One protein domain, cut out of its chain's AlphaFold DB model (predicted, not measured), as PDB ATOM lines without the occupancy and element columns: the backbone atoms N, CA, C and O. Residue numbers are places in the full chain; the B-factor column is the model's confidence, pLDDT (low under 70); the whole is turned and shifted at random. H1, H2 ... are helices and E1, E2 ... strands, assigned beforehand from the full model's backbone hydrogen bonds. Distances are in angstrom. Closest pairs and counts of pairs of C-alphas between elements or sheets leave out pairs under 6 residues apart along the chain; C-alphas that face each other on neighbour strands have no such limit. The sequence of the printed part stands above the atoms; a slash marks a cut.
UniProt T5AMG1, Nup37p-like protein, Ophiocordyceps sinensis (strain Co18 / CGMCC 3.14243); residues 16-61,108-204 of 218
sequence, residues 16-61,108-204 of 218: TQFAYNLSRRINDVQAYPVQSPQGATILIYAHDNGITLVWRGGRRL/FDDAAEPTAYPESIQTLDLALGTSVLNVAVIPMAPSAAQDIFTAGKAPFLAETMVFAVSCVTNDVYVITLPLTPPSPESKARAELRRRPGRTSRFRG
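AT A GLANCE: This is residues 16 to 61 and 108 to 204 of the 218 residues of the protein "Nup37p-like protein" of Ophiocordyceps sinensis (strain Co18 / CGMCC 3.14243) (UniProt T5AMG1). Two twisted four-stranded sheets stand face to face as a sandwich, closest where E6 of one sheet lies by E2 and E3 of the other. The small helices H1 and H2 sit together at one end, H3 and H4 lie by the edge strand E5, and E1 lies away from both sheets. The 143 printed residues, of mixed class, hold nine named strands and four named helices, in chain order E1 E2 E3 E4 E5 E6 H1 H2 E7 E8 H3 H4 E9. The sheets run E2 E3 E4 E5 and E6 E7 E8 E9, both antiparallel. The whole is compact, with a radius of gyration of the C-alphas of 15.3 A, and spans 45 by 38 by 34 A.

HOW THE PARTS SIT: One sheet holds E2, residues 26 to 31, E3, residues 41 to 47, E4, residues 50 to 56, and E5, residues 120 to 127. E2, E3 and E4 form a meander, each strand the antiparallel neighbour of the one before; N 44 and O 30 are 2.8 A apart, N 43 and O 54 2.8 A. Between E4 and E5, N 53 and O 124 are 2.8 A apart. The other sheet holds E6, residues 132 to 137, E7, residues 160 to 167, E8, residues 171 to 178, and E9, residues 198 to 203. Here N 136 and O 164 are 2.8 A apart, N 165 and O 173 2.9 A, N 202 and O 172 2.9 A. The facing parts of the sheets are 9.6 A centre to centre, their planes 22 degrees apart. The closest C-alphas of E2 and E6, Asn 27 and Leu 133, are 5.5 A apart. H1, residues 145 to 150, touches H2, residues 156 to 159; their closest C-alphas, Ala 145 and Ala 158, are 4.5 A apart. H2 only grazes the second sheet. H3, residues 184 to 187, and H4, residues 190 to 194, only graze the first, H3 only just, with 5 pairs of C-alphas within 10 A. In H1 and H4 every O i to N i+4 pair is within hydrogen-bond range; H2 and H3 are too short for one.

IN THESE COORDINATES: E1, residues 16 to 19, begins at C-alpha 16 (-34.162, -61.957, 37.047). E5 is 19.8 A long, E7 22.5 A and E8 22.8 A. E9, 16.4 A long, ends at C-alpha 203 (-31.740, -32.280, 67.154).

THE WHOLE: The C-alphas farthest apart, Ala 111 and Gly 204, are 48.9 A apart. Residues 62 to 107 are not printed; C-alphas 61 and 108 are 4.4 A apart across this cut. Of the links printed whole, none is long. Mean pLDDT of the printed part is 78.6; residues 59 to 61, 108 to 120, 149 to 150, 152 to 153 and 183 to 204 are under 70.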
ATOM      1  N   THR A  16     -34.553 -63.099  37.885       81.69
ATOM      2  CA  THR A  16     -34.162 -61.957  37.047       81.69
ATOM      3  C   THR A  16     -33.624 -60.838  37.929       81.69
ATOM      4  O   THR A  16     -34.315 -60.350  38.818       81.69
ATOM      5  N   GLN A  17     -32.382 -60.428  37.684       83.69
ATOM      6  CA  GLN A  17     -31.721 -59.332  38.383       83.69
ATOM      7  C   GLN A  17     -31.717 -58.078  37.507       83.69
ATOM      8  O   GLN A  17     -31.362 -58.132  36.326       83.69
ATOM      9  N   PHE A  18     -32.071 -56.945  38.114       78.38
ATOM     10  CA  PHE A  18     -32.041 -55.621  37.498       78.38
ATOM     11  C   PHE A  18     -30.980 -54.769  38.183       78.38
ATOM     12  O   PHE A  18     -31.109 -54.464  39.367       78.38
ATOM     13  N   ALA A  19     -29.949 -54.370  37.444       81.94
ATOM     14  CA  ALA A  19     -28.911 -53.473  37.929       81.94
ATOM     15  C   ALA A  19     -29.056 -52.101  37.261       81.94
ATOM     16  O   ALA A  19     -29.013 -51.987  36.036       81.94
ATOM     17  N   TYR A  20     -29.215 -51.058  38.069       78.12
ATOM     18  CA  TYR A  20     -29.328 -49.677  37.607       78.12
ATOM     19  C   TYR A  20     -28.039 -48.930  37.942       78.12
ATOM     20  O   TYR A  20     -27.595 -48.945  39.088       78.12
ATOM     21  N   ASN A  21     -27.449 -48.263  36.952       80.19
ATOM     22  CA  ASN A  21     -26.333 -47.357  37.201       80.19
ATOM     23  C   ASN A  21     -26.885 -46.039  37.746       80.19
ATOM     24  O   ASN A  21     -27.692 -45.379  37.090       80.19
ATOM     25  N   LEU A  22     -26.450 -45.664  38.945       78.75
ATOM     26  CA  LEU A  22     -26.851 -44.422  39.592       78.75
ATOM     27  C   LEU A  22     -25.735 -43.389  39.436       78.75
ATOM     28  O   LEU A  22     -24.557 -43.706  39.564       78.75
ATOM     29  N   SER A  23     -26.105 -42.137  39.172       79.06
ATOM     30  CA  SER A  23     -25.157 -41.031  38.967       79.06
ATOM     31  C   SER A  23     -24.551 -40.485  40.265       79.06
ATOM     32  O   SER A  23     -23.842 -39.484  40.241       79.06
ATOM     33  N   ARG A  24     -24.898 -41.078  41.411       82.94
ATOM     34  CA  ARG A  24     -24.512 -40.637  42.752       82.94
ATOM     35  C   ARG A  24     -24.343 -41.841  43.664       82.94
ATOM     36  O   ARG A  24     -24.997 -42.867  43.461       82.94
ATOM     37  N   ARG A  25     -23.487 -41.694  44.675       88.62
ATOM     38  CA  ARG A  25     -23.329 -42.690  45.732       88.62
ATOM     39  C   ARG A  25     -24.611 -42.759  46.553       88.62
ATOM     40  O   ARG A  25     -25.192 -41.730  46.896       88.62
ATOM     41  N   ILE A  26     -25.039 -43.981  46.839       92.94
ATOM     42  CA  ILE A  26     -26.184 -44.254  47.697       92.94
ATOM     43  C   ILE A  26     -25.667 -44.775  49.030       92.94
ATOM     44  O   ILE A  26     -24.819 -45.667  49.059       92.94
ATOM     45  N   ASN A  27     -26.167 -44.189  50.109       95.06
ATOM     46  CA  ASN A  27     -25.802 -44.543  51.475       95.06
ATOM     47  C   ASN A  27     -26.758 -45.595  52.042       95.06
ATOM     48  O   ASN A  27     -26.308 -46.532  52.691       95.06
ATOM     49  N   ASP A  28     -28.052 -45.473  51.733       95.81
ATOM     50  CA  ASP A  28     -29.094 -46.407  52.159       95.81
ATOM     51  C   ASP A  28     -30.260 -46.422  51.156       95.81
ATOM     52  O   ASP A  28     -30.500 -45.437  50.443       95.81
ATOM     53  N   VAL A  29     -30.974 -47.545  51.087       94.31
ATOM     54  CA  VAL A  29     -32.143 -47.750  50.225       94.31
ATOM     55  C   VAL A  29     -33.243 -48.432  51.015       94.31
ATOM     56  O   VAL A  29     -33.058 -49.543  51.503       94.31
ATOM     57  N   GLN A  30     -34.424 -47.817  51.046       95.44
ATOM     58  CA  GLN A  30     -35.614 -48.418  51.645       95.44
ATOM     59  C   GLN A  30     -36.791 -48.401  50.676       95.44
ATOM     60  O   GLN A  30     -37.021 -47.417  49.971       95.44
ATOM     61  N   ALA A  31     -37.552 -49.491  50.653       94.12
ATOM     62  CA  ALA A  31     -38.843 -49.534  49.981       94.12
ATOM     63  C   ALA A  31     -39.925 -49.091  50.968       94.12
ATOM     64  O   ALA A  31     -40.023 -49.632  52.070       94.12
ATOM     65  N   TYR A  32     -40.737 -48.110  50.585       94.44
ATOM     66  CA  TYR A  32     -41.877 -47.716  51.399       94.44
ATOM     67  C   TYR A  32     -42.925 -48.844  51.382       94.44
ATOM     68  O   TYR A  32     -43.230 -49.360  50.302       94.44
ATOM     69  N   PRO A  33     -43.480 -49.245  52.540       91.94
ATOM     70  CA  PRO A  33     -44.343 -50.424  52.635       91.94
ATOM     71  C   PRO A  33     -45.698 -50.238  51.943       91.94
ATOM     72  O   PRO A  33     -46.331 -51.217  51.559       91.94
ATOM     73  N   VAL A  34     -46.152 -48.999  51.759       90.94
ATOM     74  CA  VAL A  34     -47.439 -48.720  51.118       90.94
ATOM     75  C   VAL A  34     -47.223 -48.347  49.659       90.94
ATOM     76  O   VAL A  34     -46.496 -47.401  49.348       90.94
ATOM     77  N   GLN A  35     -47.864 -49.074  48.749       90.56
ATOM     78  CA  GLN A  35     -47.848 -48.709  47.333       90.56
ATOM     79  C   GLN A  35     -48.682 -47.454  47.091       90.56
ATOM     80  O   GLN A  35     -49.693 -47.232  47.756       90.56
ATOM     81  N   SER A  36     -48.297 -46.651  46.098       87.06
ATOM     82  CA  SER A  36     -49.104 -45.501  45.693       87.06
ATOM     83  C   SER A  36     -50.508 -45.942  45.244       87.06
ATOM     84  O   SER A  36     -50.683 -47.087  44.814       87.06
ATOM     85  N   PRO A  37     -51.505 -45.039  45.230       81.69
ATOM     86  CA  PRO A  37     -52.837 -45.337  44.694       81.69
ATOM     87  C   PRO A  37     -52.850 -45.857  43.243       81.69
ATOM     88  O   PRO A  37     -53.839 -46.426  42.797       81.69
ATOM     89  N   GLN A  38     -51.754 -45.681  42.500       77.88
ATOM     90  CA  GLN A  38     -51.581 -46.175  41.128       77.88
ATOM     91  C   GLN A  38     -50.902 -47.551  41.059       77.88
ATOM     92  O   GLN A  38     -50.580 -48.015  39.963       77.88
ATOM     93  N   GLY A  39     -50.610 -48.164  42.208       82.44
ATOM     94  CA  GLY A  39     -49.845 -49.405  42.318       82.44
ATOM     95  C   GLY A  39     -48.334 -49.227  42.148       82.44
ATOM     96  O   GLY A  39     -47.629 -50.206  41.909       82.44
ATOM     97  N   ALA A  40     -47.809 -47.999  42.239       86.69
ATOM     98  CA  ALA A  40     -46.368 -47.777  42.149       86.69
ATOM     99  C   ALA A  40     -45.686 -48.119  43.477       86.69
ATOM    100  O   ALA A  40     -46.138 -47.710  44.547       86.69
ATOM    101  N   THR A  41     -44.553 -48.815  43.407       90.25
ATOM    102  CA  THR A  41     -43.680 -49.013  44.570       90.25
ATOM    103  C   THR A  41     -42.786 -47.792  44.737       90.25
ATOM    104  O   THR A  41     -42.183 -47.331  43.767       90.25
ATOM    105  N   ILE A  42     -42.686 -47.270  45.958       92.44
ATOM    106  CA  ILE A  42     -41.880 -46.084  46.258       92.44
ATOM    107  C   ILE A  42     -40.549 -46.537  46.855       92.44
ATOM    108  O   ILE A  42     -40.517 -47.191  47.895       92.44
ATOM    109  N   LEU A  43     -39.449 -46.191  46.195       93.31
ATOM    110  CA  LEU A  43     -38.090 -46.431  46.672       93.31
ATOM    111  C   LEU A  43     -37.493 -45.118  47.173       93.31
ATOM    112  O   LEU A  43     -37.574 -44.103  46.485       93.31
ATOM    113  N   ILE A  44     -36.881 -45.144  48.351       95.12
ATOM    114  CA  ILE A  44     -36.233 -43.996  48.980       95.12
ATOM    115  C   ILE A  44     -34.732 -44.261  48.981       95.12
ATOM    116  O   ILE A  44     -34.266 -45.212  49.603       95.12
ATOM    117  N   TYR A  45     -33.979 -43.421  48.278       94.69
ATOM    118  CA  TYR A  45     -32.526 -43.478  48.207       94.69
ATOM    119  C   TYR A  45     -31.926 -42.345  49.027       94.69
ATOM    120  O   TYR A  45     -32.148 -41.175  48.715       94.69
ATOM    121  N   ALA A  46     -31.134 -42.682  50.036       95.00
ATOM    122  CA  ALA A  46     -30.300 -41.724  50.742       95.00
ATOM    123  C   ALA A  46     -28.983 -41.512  50.000       95.00
ATOM    124  O   ALA A  46     -28.353 -42.467  49.544       95.00
ATOM    125  N   HIS A  47     -28.557 -40.261  49.882       94.69
ATOM    126  CA  HIS A  47     -27.318 -39.895  49.207       94.69
ATOM    127  C   HIS A  47     -26.679 -38.657  49.853       94.69
ATOM    128  O   HIS A  47     -27.201 -38.060  50.796       94.69
ATOM    129  N   ASP A  48     -25.547 -38.227  49.302       92.81
ATOM    130  CA  ASP A  48     -24.654 -37.244  49.933       92.81
ATOM    131  C   ASP A  48     -25.212 -35.816  50.060       92.81
ATOM    132  O   ASP A  48     -24.629 -34.982  50.744       92.81
ATOM    133  N   ASN A  49     -26.350 -35.527  49.429       91.00
ATOM    134  CA  ASN A  49     -26.984 -34.203  49.430       91.00
ATOM    135  C   ASN A  49     -28.455 -34.248  49.890       91.00
ATOM    136  O   ASN A  49     -29.198 -33.280  49.714       91.00
ATOM    137  N   GLY A  50     -28.910 -35.379  50.431       92.94
ATOM    138  CA  GLY A  50     -30.296 -35.563  50.847       92.94
ATOM    139  C   GLY A  50     -30.848 -36.915  50.427       92.94
ATOM    140  O   GLY A  50     -30.195 -37.943  50.601       92.94
ATOM    141  N   ILE A  51     -32.068 -36.901  49.894       94.38
ATOM    142  CA  ILE A  51     -32.761 -38.117  49.477       94.38
ATOM    143  C   ILE A  51     -33.430 -37.980  48.116       94.38
ATOM    144  O   ILE A  51     -33.802 -36.893  47.674       94.38
ATOM    145  N   THR A  52     -33.690 -39.132  47.514       92.81
ATOM    146  CA  THR A  52     -34.445 -39.272  46.278       92.81
ATOM    147  C   THR A  52     -35.548 -40.287  46.452       92.81
ATOM    148  O   THR A  52     -35.289 -41.419  46.843       92.81
ATOM    149  N   LEU A  53     -36.760 -39.910  46.074       92.62
ATOM    150  CA  LEU A  53     -37.907 -40.797  46.027       92.62
ATOM    151  C   LEU A  53     -38.165 -41.197  44.580       92.62
ATOM    152  O   LEU A  53     -38.227 -40.336  43.702       92.62
ATOM    153  N   VAL A  54     -38.313 -42.493  44.326       90.81
ATOM    154  CA  VAL A  54     -38.582 -43.056  43.002       90.81
ATOM    155  C   VAL A  54     -39.861 -43.875  43.056       90.81
ATOM    156  O   VAL A  54     -39.919 -44.894  43.734       90.81
ATOM    157  N   TRP A  55     -40.867 -43.456  42.299       90.00
ATOM    158  CA  TRP A  55     -42.071 -44.233  42.034       90.00
ATOM    159  C   TRP A  55     -41.802 -45.142  40.842       90.00
ATOM    160  O   TRP A  55     -41.601 -44.674  39.716       90.00
ATOM    161  N   ARG A  56     -41.760 -46.445  41.109       86.00
ATOM    162  CA  ARG A  56     -41.420 -47.488  40.144       86.00
ATOM    163  C   ARG A  56     -42.607 -48.423  39.920       86.00
ATOM    164  O   ARG A  56     -43.168 -48.956  40.877       86.00
ATOM    165  N   GLY A  57     -42.929 -48.670  38.652       79.12
ATOM    166  CA  GLY A  57     -44.123 -49.423  38.258       79.12
ATOM    167  C   GLY A  57     -45.416 -48.661  38.554       79.12
ATOM    168  O   GLY A  57     -45.366 -47.516  38.987       79.12
ATOM    169  N   GLY A  58     -46.566 -49.299  38.330       73.69
ATOM    170  CA  GLY A  58     -47.887 -48.669  38.432       73.69
ATOM    171  C   GLY A  58     -48.374 -48.055  37.113       73.69
ATOM    172  O   GLY A  58     -47.736 -48.206  36.067       73.69
ATOM    173  N   ARG A  59     -49.526 -47.375  37.152       66.94
ATOM    174  CA  ARG A  59     -50.088 -46.681  35.977       66.94
ATOM    175  C   ARG A  59     -49.300 -45.409  35.667       66.94
ATOM    176  O   ARG A  59     -49.027 -44.616  36.567       66.94
ATOM    177  N   ARG A  60     -48.940 -45.198  34.396       61.38
ATOM    178  CA  ARG A  60     -48.187 -44.009  33.965       61.38
ATOM    179  C   ARG A  60     -49.058 -42.754  34.074       61.38
ATOM    180  O   ARG A  60     -50.264 -42.788  33.850       61.38
ATOM    181  N   LEU A  61     -48.428 -41.633  34.415       57.72
ATOM    182  CA  LEU A  61     -49.047 -40.310  34.328       57.72
ATOM    183  C   LEU A  61     -49.245 -39.937  32.862       57.72
ATOM    184  O   LEU A  61     -48.319 -40.118  32.068       57.72
ATOM    185  N   PHE A 108     -54.009 -40.164  35.124       55.59
ATOM    186  CA  PHE A 108     -53.310 -41.388  34.717       55.59
ATOM    187  C   PHE A 108     -53.759 -41.857  33.344       55.59
ATOM    188  O   PHE A 108     -54.873 -41.558  32.909       55.59
ATOM    189  N   ASP A 109     -52.854 -42.538  32.653       55.25
ATOM    190  CA  ASP A 109     -53.130 -43.186  31.383       55.25
ATOM    191  C   ASP A 109     -53.619 -44.616  31.633       55.25
ATOM    192  O   ASP A 109     -52.953 -45.398  32.317       55.25
ATOM    193  N   ASP A 110     -54.798 -44.937  31.103       51.78
ATOM    194  CA  ASP A 110     -55.428 -46.251  31.247       51.78
ATOM    195  C   ASP A 110     -54.943 -47.245  30.174       51.78
ATOM    196  O   ASP A 110     -55.246 -48.433  30.268       51.78
ATOM    197  N   ALA A 111     -54.165 -46.789  29.181       47.72
ATOM    198  CA  ALA A 111     -53.753 -47.585  28.019       47.72
ATOM    199  C   ALA A 111     -52.292 -48.083  28.053       47.72
ATOM    200  O   ALA A 111     -51.797 -48.613  27.059       47.72
ATOM    201  N   ALA A 112     -51.565 -47.915  29.162       50.56
ATOM    202  CA  ALA A 112     -50.169 -48.345  29.226       50.56
ATOM    203  C   ALA A 112     -50.067 -49.881  29.300       50.56
ATOM    204  O   ALA A 112     -50.377 -50.478  30.332       50.56
ATOM    205  N   GLU A 113     -49.591 -50.512  28.222       48.22
ATOM    206  CA  GLU A 113     -49.264 -51.940  28.214       48.22
ATOM    207  C   GLU A 113     -48.276 -52.279  29.349       48.22
ATOM    208  O   GLU A 113     -47.320 -51.521  29.589       48.22
ATOM    209  N   PRO A 114     -48.468 -53.412  30.053       49.09
ATOM    210  CA  PRO A 114     -47.533 -53.877  31.064       49.09
ATOM    211  C   PRO A 114     -46.207 -54.210  30.381       49.09
ATOM    212  O   PRO A 114     -45.997 -55.277  29.810       49.09
ATOM    213  N   THR A 115     -45.290 -53.254  30.436       52.56
ATOM    214  CA  THR A 115     -43.915 -53.441  29.997       52.56
ATOM    215  C   THR A 115     -43.286 -54.504  30.895       52.56
ATOM    216  O   THR A 115     -43.523 -54.523  32.103       52.56
ATOM    217  N   ALA A 116     -42.459 -55.392  30.329       54.75
ATOM    218  CA  ALA A 116     -41.832 -56.502  31.063       54.75
ATOM    219  C   ALA A 116     -41.007 -56.055  32.292       54.75
ATOM    220  O   ALA A 116     -40.595 -56.883  33.107       54.75
ATOM    221  N   TYR A 117     -40.759 -54.747  32.422       60.81
ATOM    222  CA  TYR A 117     -39.988 -54.123  33.480       60.81
ATOM    223  C   TYR A 117     -40.751 -52.926  34.053       60.81
ATOM    224  O   TYR A 117     -41.144 -52.043  33.291       60.81
ATOM    225  N   PRO A 118     -40.905 -52.832  35.385       62.16
ATOM    226  CA  PRO A 118     -41.496 -51.654  35.993       62.16
ATOM    227  C   PRO A 118     -40.519 -50.483  35.844       62.16
ATOM    228  O   PRO A 118     -39.492 -50.405  36.534       62.16
ATOM    229  N   GLU A 119     -40.829 -49.604  34.894       67.69
ATOM    230  CA  GLU A 119     -40.121 -48.350  34.663       67.69
ATOM    231  C   GLU A 119     -40.292 -47.394  35.849       67.69
ATOM    232  O   GLU A 119     -41.240 -47.481  36.635       67.69
ATOM    233  N   SER A 120     -39.340 -46.474  35.995       68.44
ATOM    234  CA  SER A 120     -39.475 -45.372  36.947       68.44
ATOM    235  C   SER A 120     -40.444 -44.356  36.357       68.44
ATOM    236  O   SER A 120     -40.093 -43.647  35.418       68.44
ATOM    237  N   ILE A 121     -41.660 -44.295  36.896       73.50
ATOM    238  CA  ILE A 121     -42.684 -43.342  36.453       73.50
ATOM    239  C   ILE A 121     -42.277 -41.939  36.869       73.50
ATOM    240  O   ILE A 121     -42.443 -40.976  36.118       73.50
ATOM    241  N   GLN A 122     -41.744 -41.813  38.087       81.00
ATOM    242  CA  GLN A 122     -41.466 -40.505  38.635       81.00
ATOM    243  C   GLN A 122     -40.352 -40.499  39.678       81.00
ATOM    244  O   GLN A 122     -40.250 -41.407  40.492       81.00
ATOM    245  N   THR A 123     -39.560 -39.422  39.690       86.44
ATOM    246  CA  THR A 123     -38.499 -39.192  40.684       86.44
ATOM    247  C   THR A 123     -38.652 -37.831  41.357       86.44
ATOM    248  O   THR A 123     -38.885 -36.842  40.661       86.44
ATOM    249  N   LEU A 124     -38.512 -37.748  42.676       88.44
ATOM    250  CA  LEU A 124     -38.490 -36.504  43.449       88.44
ATOM    251  C   LEU A 124     -37.189 -36.439  44.251       88.44
ATOM    252  O   LEU A 124     -36.945 -37.293  45.094       88.44
ATOM    253  N   ASP A 125     -36.374 -35.416  44.001       90.25
ATOM    254  CA  ASP A 125     -35.133 -35.177  44.741       90.25
ATOM    255  C   ASP A 125     -35.377 -34.120  45.823       90.25
ATOM    256  O   ASP A 125     -35.860 -33.023  45.526       90.25
ATOM    257  N   LEU A 126     -35.020 -34.443  47.066       89.94
ATOM    258  CA  LEU A 126     -35.073 -33.537  48.208       89.94
ATOM    259  C   LEU A 126     -33.652 -33.198  48.647       89.94
ATOM    260  O   LEU A 126     -32.947 -34.030  49.223       89.94
ATOM    261  N   ALA A 127     -33.239 -31.959  48.388       90.69
ATOM    262  CA  ALA A 127     -31.942 -31.462  48.817       90.69
ATOM    263  C   ALA A 127     -32.011 -31.032  50.288       90.69
ATOM    264  O   ALA A 127     -32.634 -30.024  50.618       90.69
ATOM    265  N   LEU A 128     -31.356 -31.791  51.167       88.50
ATOM    266  CA  LEU A 128     -31.210 -31.434  52.584       88.50
ATOM    267  C   LEU A 128     -29.926 -30.633  52.847       88.50
ATOM    268  O   LEU A 128     -29.748 -30.103  53.941       88.50
ATOM    269  N   GLY A 129     -29.029 -30.550  51.854       89.50
ATOM    270  CA  GLY A 129     -27.734 -29.874  51.976       89.50
ATOM    271  C   GLY A 129     -26.730 -30.627  52.855       89.50
ATOM    272  O   GLY A 129     -25.726 -30.057  53.267       89.50
ATOM    273  N   THR A 130     -27.018 -31.887  53.183       92.00
ATOM    274  CA  THR A 130     -26.187 -32.750  54.024       92.00
ATOM    275  C   THR A 130     -26.346 -34.207  53.602       92.00
ATOM    276  O   THR A 130     -27.368 -34.579  53.015       92.00
ATOM    277  N   SER A 131     -25.344 -35.029  53.910       94.06
ATOM    278  CA  SER A 131     -25.375 -36.457  53.613       94.06
ATOM    279  C   SER A 131     -26.355 -37.171  54.535       94.06
ATOM    280  O   SER A 131     -26.283 -37.039  55.762       94.06
ATOM    281  N   VAL A 132     -27.284 -37.914  53.933       95.81
ATOM    282  CA  VAL A 132     -28.200 -38.804  54.649       95.81
ATOM    283  C   VAL A 132     -27.558 -40.175  54.722       95.81
ATOM    284  O   VAL A 132     -27.146 -40.715  53.697       95.81
ATOM    285  N   LEU A 133     -27.464 -40.719  55.932       95.69
ATOM    286  CA  LEU A 133     -26.798 -41.990  56.196       95.69
ATOM    287  C   LEU A 133     -27.788 -43.148  56.245       95.69
ATOM    288  O   LEU A 133     -27.496 -44.203  55.696       95.69
ATOM    289  N   ASN A 134     -28.957 -42.941  56.858       95.88
ATOM    290  CA  ASN A 134     -29.965 -43.983  57.020       95.88
ATOM    291  C   ASN A 134     -31.365 -43.444  56.749       95.88
ATOM    292  O   ASN A 134     -31.677 -42.280  57.037       95.88
ATOM    293  N   VAL A 135     -32.214 -44.330  56.240       96.75
ATOM    294  CA  VAL A 135     -33.648 -44.132  56.061       96.75
ATOM    295  C   VAL A 135     -34.376 -45.152  56.926       96.75
ATOM    296  O   VAL A 135     -34.071 -46.340  56.901       96.75
ATOM    297  N   ALA A 136     -35.373 -44.697  57.674       96.44
ATOM    298  CA  ALA A 136     -36.265 -45.561  58.431       96.44
ATOM    299  C   ALA A 136     -37.698 -45.387  57.925       96.44
ATOM    300  O   ALA A 136     -38.242 -44.280  57.910       96.44
ATOM    301  N   VAL A 137     -38.306 -46.500  57.524       94.62
ATOM    302  CA  VAL A 137     -39.718 -46.589  57.147       94.62
ATOM    303  C   VAL A 137     -40.493 -47.345  58.221       94.62
ATOM    304  O   VAL A 137     -39.912 -48.034  59.060       94.62
ATOM    305  N   ILE A 138     -41.816 -47.208  58.209       89.62
ATOM    306  CA  ILE A 138     -42.688 -47.913  59.150       89.62
ATOM    307  C   ILE A 138     -42.536 -49.430  58.925       89.62
ATOM    308  O   ILE A 138     -42.668 -49.878  57.784       89.62
ATOM    309  N   PRO A 139     -42.275 -50.234  59.973       86.25
ATOM    310  CA  PRO A 139     -42.163 -51.682  59.842       86.25
ATOM    311  C   PRO A 139     -43.555 -52.278  59.612       86.25
ATOM    312  O   PRO A 139     -44.320 -52.521  60.544       86.25
ATOM    313  N   MET A 140     -43.900 -52.472  58.345       84.75
ATOM    314  CA  MET A 140     -45.205 -52.943  57.896       84.75
ATOM    315  C   MET A 140     -45.023 -53.877  56.698       84.75
ATOM    316  O   MET A 140     -44.117 -53.692  55.887       84.75
ATOM    317  N   ALA A 141     -45.885 -54.890  56.595       85.69
ATOM    318  CA  ALA A 141     -45.931 -55.752  55.420       85.69
ATOM    319  C   ALA A 141     -46.331 -54.931  54.180       85.69
ATOM    320  O   ALA A 141     -47.237 -54.105  54.296       85.69
ATOM    321  N   PRO A 142     -45.703 -55.151  53.011       84.81
ATOM    322  CA  PRO A 142     -46.071 -54.436  51.800       84.81
ATOM    323  C   PRO A 142     -47.565 -54.570  51.490       84.81
ATOM    324  O   PRO A 142     -48.084 -55.685  51.438       84.81
ATOM    325  N   SER A 143     -48.249 -53.449  51.282       84.69
ATOM    326  CA  SER A 143     -49.699 -53.424  51.054       84.69
ATOM    327  C   SER A 143     -50.104 -52.324  50.078       84.69
ATOM    328  O   SER A 143     -49.458 -51.272  50.007       84.69
ATOM    329  N   ALA A 144     -51.194 -52.540  49.342       83.38
ATOM    330  CA  ALA A 144     -51.766 -51.499  48.500       83.38
ATOM    331  C   ALA A 144     -52.438 -50.415  49.360       83.38
ATOM    332  O   ALA A 144     -52.999 -50.704  50.419       83.38
ATOM    333  N   ALA A 145     -52.435 -49.161  48.894       78.62
ATOM    334  CA  ALA A 145     -53.107 -48.061  49.594       78.62
ATOM    335  C   ALA A 145     -54.605 -48.340  49.856       78.62
ATOM    336  O   ALA A 145     -55.123 -47.987  50.913       78.62
ATOM    337  N   GLN A 146     -55.287 -49.019  48.924       74.62
ATOM    338  CA  GLN A 146     -56.702 -49.388  49.064       74.62
ATOM    339  C   GLN A 146     -56.948 -50.394  50.199       74.62
ATOM    340  O   GLN A 146     -57.949 -50.281  50.908       74.62
ATOM    341  N   ASP A 147     -56.017 -51.327  50.415       77.56
ATOM    342  CA  ASP A 147     -56.117 -52.337  51.474       77.56
ATOM    343  C   ASP A 147     -55.926 -51.705  52.856       77.56
ATOM    344  O   ASP A 147     -56.614 -52.054  53.812       77.56
ATOM    345  N   ILE A 148     -55.019 -50.728  52.967       76.75
ATOM    346  CA  ILE A 148     -54.820 -49.964  54.208       76.75
ATOM    347  C   ILE A 148     -56.081 -49.177  54.564       76.75
ATOM    348  O   ILE A 148     -56.517 -49.194  55.718       76.75
ATOM    349  N   PHE A 149     -56.677 -48.517  53.566       69.00
ATOM    350  CA  PHE A 149     -57.900 -47.743  53.744       69.00
ATOM    351  C   PHE A 149     -59.069 -48.621  54.213       69.00
ATOM    352  O   PHE A 149     -59.741 -48.284  55.185       69.00
ATOM    353  N   THR A 150     -59.281 -49.777  53.577       68.75
ATOM    354  CA  THR A 150     -60.372 -50.706  53.934       68.75
ATOM    355  C   THR A 150     -60.132 -51.450  55.247       68.75
ATOM    356  O   THR A 150     -61.085 -51.696  55.984       68.75
ATOM    357  N   ALA A 151     -58.882 -51.763  55.596       72.12
ATOM    358  CA  ALA A 151     -58.547 -52.431  56.854       72.12
ATOM    359  C   ALA A 151     -58.629 -51.516  58.094       72.12
ATOM    360  O   ALA A 151     -58.369 -51.982  59.206       72.12
ATOM    361  N   GLY A 152     -58.916 -50.217  57.931       63.16
ATOM    362  CA  GLY A 152     -58.981 -49.243  59.031       63.16
ATOM    363  C   GLY A 152     -57.644 -49.015  59.752       63.16
ATOM    364  O   GLY A 152     -57.594 -48.356  60.791       63.16
ATOM    365  N   LYS A 153     -56.539 -49.551  59.221       62.31
ATOM    366  CA  LYS A 153     -55.199 -49.406  59.795       62.31
ATOM    367  C   LYS A 153     -54.630 -48.062  59.356       62.31
ATOM    368  O   LYS A 153     -54.143 -47.950  58.248       62.31
ATOM    369  N   ALA A 154     -54.670 -47.050  60.223       70.62
ATOM    370  CA  ALA A 154     -54.040 -45.740  59.997       70.62
ATOM    371  C   ALA A 154     -54.370 -45.116  58.614       70.62
ATOM    372  O   ALA A 154     -53.495 -45.042  57.750       70.62
ATOM    373  N   PRO A 155     -55.604 -44.614  58.402       75.75
ATOM    374  CA  PRO A 155     -56.081 -44.135  57.094       75.75
ATOM    375  C   PRO A 155     -55.200 -43.039  56.477       75.75
ATOM    376  O   PRO A 155     -55.087 -42.938  55.262       75.75
ATOM    377  N   PHE A 156     -54.495 -42.271  57.309       82.69
ATOM    378  CA  PHE A 156     -53.519 -41.274  56.871       82.69
ATOM    379  C   PHE A 156     -52.398 -41.859  55.989       82.69
ATOM    380  O   PHE A 156     -51.927 -41.184  55.074       82.69
ATOM    381  N   LEU A 157     -52.000 -43.118  56.214       84.50
ATOM    382  CA  LEU A 157     -50.950 -43.795  55.445       84.50
ATOM    383  C   LEU A 157     -51.407 -44.264  54.058       84.50
ATOM    384  O   LEU A 157     -50.563 -44.623  53.239       84.50
ATOM    385  N   ALA A 158     -52.716 -44.261  53.785       83.19
ATOM    386  CA  ALA A 158     -53.248 -44.546  52.454       83.19
ATOM    387  C   ALA A 158     -53.043 -43.362  51.487       83.19
ATOM    388  O   ALA A 158     -52.953 -43.558  50.276       83.19
ATOM    389  N   GLU A 159     -52.929 -42.141  52.017       85.19
ATOM    390  CA  GLU A 159     -52.789 -40.909  51.228       85.19
ATOM    391  C   GLU A 159     -51.411 -40.257  51.370       85.19
ATOM    392  O   GLU A 159     -50.910 -39.636  50.427       85.19
ATOM    393  N   THR A 160     -50.768 -40.408  52.531       88.44
ATOM    394  CA  THR A 160     -49.489 -39.760  52.851       88.44
ATOM    395  C   THR A 160     -48.434 -40.749  53.341       88.44
ATOM    396  O   THR A 160     -48.705 -41.694  54.077       88.44
ATOM    397  N   MET A 161     -47.203 -40.553  52.884       90.44
ATOM    398  CA  MET A 161     -46.052 -41.321  53.315       90.44
ATOM    399  C   MET A 161     -45.304 -40.584  54.414       90.44
ATOM    400  O   MET A 161     -45.111 -39.367  54.337       90.44
ATOM    401  N   VAL A 162     -44.859 -41.334  55.420       92.62
ATOM    402  CA  VAL A 162     -44.062 -40.814  56.532       92.62
ATOM    403  C   VAL A 162     -42.841 -41.690  56.724       92.62
ATOM    404  O   VAL A 162     -42.951 -42.902  56.894       92.62
ATOM    405  N   PHE A 163     -41.669 -41.073  56.724       94.81
ATOM    406  CA  PHE A 163     -40.414 -41.767  56.972       94.81
ATOM    407  C   PHE A 163     -39.430 -40.832  57.671       94.81
ATOM    408  O   PHE A 163     -39.580 -39.606  57.648       94.81
ATOM    409  N   ALA A 164     -38.434 -41.419  58.322       96.50
ATOM    410  CA  ALA A 164     -37.390 -40.683  59.013       96.50
ATOM    411  C   ALA A 164     -36.048 -40.857  58.307       96.50
ATOM    412  O   ALA A 164     -35.775 -41.897  57.707       96.50
ATOM    413  N   VAL A 165     -35.208 -39.832  58.394       96.31
ATOM    414  CA  VAL A 165     -33.843 -39.865  57.871       96.31
ATOM    415  C   VAL A 165     -32.869 -39.299  58.892       96.31
ATOM    416  O   VAL A 165     -33.168 -38.297  59.545       96.31
ATOM    417  N   SER A 166     -31.702 -39.927  59.016       96.44
ATOM    418  CA  SER A 166     -30.600 -39.437  59.846       96.44
ATOM    419  C   SER A 166     -29.473 -38.899  58.974       96.44
ATOM    420  O   SER A 166     -29.036 -39.539  58.012       96.44
ATOM    421  N   CYS A 167     -28.992 -37.710  59.314       94.25
ATOM    422  CA  CYS A 167     -27.922 -37.046  58.585       94.25
ATOM    423  C   CYS A 167     -26.585 -37.162  59.317       94.25
ATOM    424  O   CYS A 167     -26.535 -37.316  60.536       94.25
ATOM    425  N   VAL A 168     -25.489 -36.979  58.578       94.62
ATOM    426  CA  VAL A 168     -24.127 -36.917  59.142       94.62
ATOM    427  C   VAL A 168     -23.951 -35.785  60.170       94.62
ATOM    428  O   VAL A 168     -23.047 -35.821  60.995       94.62
ATOM    429  N   THR A 169     -24.841 -34.788  60.163       92.00
ATOM    430  CA  THR A 169     -24.862 -33.673  61.123       92.00
ATOM    431  C   THR A 169     -25.533 -34.010  62.459       92.00
ATOM    432  O   THR A 169     -25.730 -33.109  63.270       92.00
ATOM    433  N   ASN A 170     -25.913 -35.273  62.697       89.94
ATOM    434  CA  ASN A 170     -26.724 -35.723  63.840       89.94
ATOM    435  C   ASN A 170     -28.131 -35.097  63.912       89.94
ATOM    436  O   ASN A 170     -28.828 -35.227  64.920       89.94
ATOM    437  N   ASP A 171     -28.569 -34.425  62.847       90.06
ATOM    438  CA  ASP A 171     -29.960 -34.016  62.694       90.06
ATOM    439  C   ASP A 171     -30.783 -35.215  62.197       90.06
ATOM    440  O   ASP A 171     -30.358 -35.952  61.298       90.06
ATOM    441  N   VAL A 172     -31.984 -35.376  62.752       93.69
ATOM    442  CA  VAL A 172     -32.982 -36.336  62.270       93.69
ATOM    443  C   VAL A 172     -34.169 -35.559  61.718       93.69
ATOM    444  O   VAL A 172     -34.679 -34.640  62.367       93.69
ATOM    445  N   TYR A 173     -34.615 -35.929  60.521       91.88
ATOM    446  CA  TYR A 173     -35.797 -35.342  59.895       91.88
ATOM    447  C   TYR A 173     -36.892 -36.386  59.802       91.88
ATOM    448  O   TYR A 173     -36.656 -37.484  59.300       91.88
ATOM    449  N   VAL A 174     -38.097 -36.019  60.233       94.19
ATOM    450  CA  VAL A 174     -39.311 -36.766  59.901       94.19
ATOM    451  C   VAL A 174     -39.961 -36.058  58.722       94.19
ATOM    452  O   VAL A 174     -40.274 -34.864  58.789       94.19
ATOM    453  N   ILE A 175     -40.089 -36.784  57.617       92.12
ATOM    454  CA  ILE A 175     -40.542 -36.264  56.332       92.12
ATOM    455  C   ILE A 175     -41.922 -36.846  56.047       92.12
ATOM    456  O   ILE A 175     -42.110 -38.063  56.064       92.12
ATOM    457  N   THR A 176     -42.878 -35.962  55.766       91.19
ATOM    458  CA  THR A 176     -44.239 -36.324  55.367       91.19
ATOM    459  C   THR A 176     -44.544 -35.761  53.988       91.19
ATOM    460  O   THR A 176     -44.415 -34.554  53.762       91.19
ATOM    461  N   LEU A 177     -44.945 -36.635  53.068       91.12
ATOM    462  CA  LEU A 177     -45.229 -36.304  51.671       91.12
ATOM    463  C   LEU A 177     -46.464 -37.074  51.176       91.12
ATOM    464  O   LEU A 177     -46.782 -38.113  51.745       91.12
ATOM    465  N   PRO A 178     -47.163 -36.627  50.124       88.88
ATOM    466  CA  PRO A 178     -48.226 -37.421  49.500       88.88
ATOM    467  C   PRO A 178     -47.690 -38.740  48.907       88.88
ATOM    468  O   PRO A 178     -46.594 -38.752  48.342       88.88
ATOM    469  N   LEU A 179     -48.454 -39.842  48.984       85.88
ATOM    470  CA  LEU A 179     -48.119 -41.090  48.263       85.88
ATOM    471  C   LEU A 179     -48.207 -40.911  46.749       85.88
ATOM    472  O   LEU A 179     -47.507 -41.586  45.991       85.88
ATOM    473  N   THR A 180     -49.113 -40.045  46.307       83.12
ATOM    474  CA  THR A 180     -49.266 -39.689  44.903       83.12
ATOM    475  C   THR A 180     -48.060 -38.857  44.477       83.12
ATOM    476  O   THR A 180     -47.736 -37.867  45.135       83.12
ATOM    477  N   PRO A 181     -47.369 -39.229  43.390       79.00
ATOM    478  CA  PRO A 181     -46.197 -38.498  42.974       79.00
ATOM    479  C   PRO A 181     -46.618 -37.115  42.430       79.00
ATOM    480  O   PRO A 181     -47.648 -37.005  41.757       79.00
ATOM    481  N   PRO A 182     -45.862 -36.042  42.729       76.44
ATOM    482  CA  PRO A 182     -46.263 -34.680  42.377       76.44
ATOM    483  C   PRO A 182     -46.288 -34.511  40.860       76.44
ATOM    484  O   PRO A 182     -45.363 -34.973  40.190       76.44
ATOM    485  N   SER A 183     -47.285 -33.824  40.299       66.88
ATOM    486  CA  SER A 183     -47.389 -33.669  38.840       66.88
ATOM    487  C   SER A 183     -46.132 -33.010  38.223       66.88
ATOM    488  O   SER A 183     -45.412 -32.270  38.906       66.88
ATOM    489  N   PRO A 184     -45.811 -33.270  36.937       59.56
ATOM    490  CA  PRO A 184     -44.648 -32.668  36.273       59.56
ATOM    491  C   PRO A 184     -44.618 -31.136  36.362       59.56
ATOM    492  O   PRO A 184     -43.551 -30.551  36.547       59.56
ATOM    493  N   GLU A 185     -45.788 -30.499  36.304       51.59
ATOM    494  CA  GLU A 185     -45.953 -29.051  36.455       51.59
ATOM    495  C   GLU A 185     -45.703 -28.585  37.897       51.59
ATOM    496  O   GLU A 185     -45.037 -27.572  38.111       51.59
ATOM    497  N   SER A 186     -46.115 -29.369  38.902       55.12
ATOM    498  CA  SER A 186     -45.802 -29.090  40.314       55.12
ATOM    499  C   SER A 186     -44.299 -29.085  40.564       55.12
ATOM    500  O   SER A 186     -43.769 -28.202  41.234       55.12
ATOM    501  N   LYS A 187     -43.574 -30.039  39.975       54.72
ATOM    502  CA  LYS A 187     -42.115 -30.155  40.128       54.72
ATOM    503  C   LYS A 187     -41.324 -28.984  39.556       54.72
ATOM    504  O   LYS A 187     -40.179 -28.786  39.963       54.72
ATOM    505  N   ALA A 188     -41.892 -28.234  38.613       54.72
ATOM    506  CA  ALA A 188     -41.247 -27.046  38.068       54.72
ATOM    507  C   ALA A 188     -41.189 -25.896  39.093       54.72
ATOM    508  O   ALA A 188     -40.395 -24.967  38.921       54.72
ATOM    509  N   ARG A 189     -41.963 -25.963  40.191       53.31
ATOM    510  CA  ARG A 189     -41.936 -24.952  41.255       53.31
ATOM    511  C   ARG A 189     -40.612 -24.978  42.019       53.31
ATOM    512  O   ARG A 189     -40.190 -26.000  42.561       53.31
ATOM    513  N   ALA A 190     -39.994 -23.803  42.149       51.66
ATOM    514  CA  ALA A 190     -38.802 -23.609  42.974       51.66
ATOM    515  C   ALA A 190     -39.056 -23.900  44.469       51.66
ATOM    516  O   ALA A 190     -38.128 -24.253  45.192       51.66
ATOM    517  N   GLU A 191     -40.306 -23.796  44.927       50.19
ATOM    518  CA  GLU A 191     -40.703 -24.038  46.319       50.19
ATOM    519  C   GLU A 191     -40.572 -25.505  46.730       50.19
ATOM    520  O   GLU A 191     -39.990 -25.776  47.774       50.19
ATOM    521  N   LEU A 192     -40.979 -26.460  45.884       52.97
ATOM    522  CA  LEU A 192     -40.786 -27.897  46.145       52.97
ATOM    523  C   LEU A 192     -39.302 -28.293  46.158       52.97
ATOM    524  O   LEU A 192     -38.916 -29.232  46.848       52.97
ATOM    525  N   ARG A 193     -38.456 -27.544  45.436       50.91
ATOM    526  CA  ARG A 193     -36.994 -27.701  45.466       50.91
ATOM    527  C   ARG A 193     -36.346 -27.105  46.717       50.91
ATOM    528  O   ARG A 193     -35.283 -27.575  47.111       50.91
ATOM    529  N   ARG A 194     -36.939 -26.060  47.309       45.78
ATOM    530  CA  ARG A 194     -36.380 -25.337  48.468       45.78
ATOM    531  C   ARG A 194     -36.967 -25.772  49.814       45.78
ATOM    532  O   ARG A 194     -36.277 -25.646  50.821       45.78
ATOM    533  N   ARG A 195     -38.215 -26.250  49.856       49.88
ATOM    534  CA  ARG A 195     -38.919 -26.719  51.062       49.88
ATOM    535  C   ARG A 195     -39.861 -27.877  50.722       49.88
ATOM    536  O   ARG A 195     -41.014 -27.649  50.358       49.88
ATOM    537  N   PRO A 196     -39.395 -29.123  50.837       50.16
ATOM    538  CA  PRO A 196     -40.233 -30.264  50.533       50.16
ATOM    539  C   PRO A 196     -41.126 -30.614  51.719       50.16
ATOM    540  O   PRO A 196     -40.634 -31.078  52.741       50.16
ATOM    541  N   GLY A 197     -42.435 -30.399  51.577       54.25
ATOM    542  CA  GLY A 197     -43.440 -30.839  52.546       54.25
ATOM    543  C   GLY A 197     -43.238 -30.320  53.976       54.25
ATOM    544  O   GLY A 197     -42.373 -29.491  54.275       54.25
ATOM    545  N   ARG A 198     -44.077 -30.802  54.896       55.09
ATOM    546  CA  ARG A 198     -43.921 -30.502  56.320       55.09
ATOM    547  C   ARG A 198     -42.756 -31.343  56.839       55.09
ATOM    548  O   ARG A 198     -42.869 -32.558  56.956       55.09
ATOM    549  N   THR A 199     -41.633 -30.693  57.114       54.81
ATOM    550  CA  THR A 199     -40.441 -31.313  57.698       54.81
ATOM    551  C   THR A 199     -40.309 -30.864  59.142       54.81
ATOM    552  O   THR A 199     -40.272 -29.667  59.429       54.81
ATOM    553  N   SER A 200     -40.252 -31.814  60.069       64.56
ATOM    554  CA  SER A 200     -39.862 -31.539  61.450       64.56
ATOM    555  C   SER A 200     -38.407 -31.959  61.634       64.56
ATOM    556  O   SER A 200     -38.023 -33.089  61.333       64.56
ATOM    557  N   ARG A 201     -37.573 -31.014  62.083       65.75
ATOM    558  CA  ARG A 201     -36.169 -31.265  62.420       65.75
ATOM    559  C   ARG A 201     -36.079 -31.515  63.918       65.75
ATOM    560  O   ARG A 201     -36.433 -30.640  64.709       65.75
ATOM    561  N   PHE A 202     -35.543 -32.666  64.293       52.47
ATOM    562  CA  PHE A 202     -35.178 -32.971  65.668       52.47
ATOM    563  C   PHE A 202     -33.657 -32.971  65.784       52.47
ATOM    564  O   PHE A 202     -32.962 -33.667  65.043       52.47
ATOM    565  N   ARG A 203     -33.134 -32.178  66.721       54.25
ATOM    566  CA  ARG A 203     -31.740 -32.280  67.154       54.25
ATOM    567  C   ARG A 203     -31.691 -33.179  68.370       54.25
ATOM    568  O   ARG A 203     -32.257 -32.836  69.407       54.25
ATOM    569  N   GLY A 204     -31.028 -34.322  68.236       42.78
ATOM    570  CA  GLY A 204     -30.755 -35.192  69.368       42.78
ATOM    571  C   GLY A 204     -29.821 -34.489  70.351       42.78
ATOM    572  O   GLY A 204     -28.610 -34.487  70.162       42.78
TER     573      GLY A 204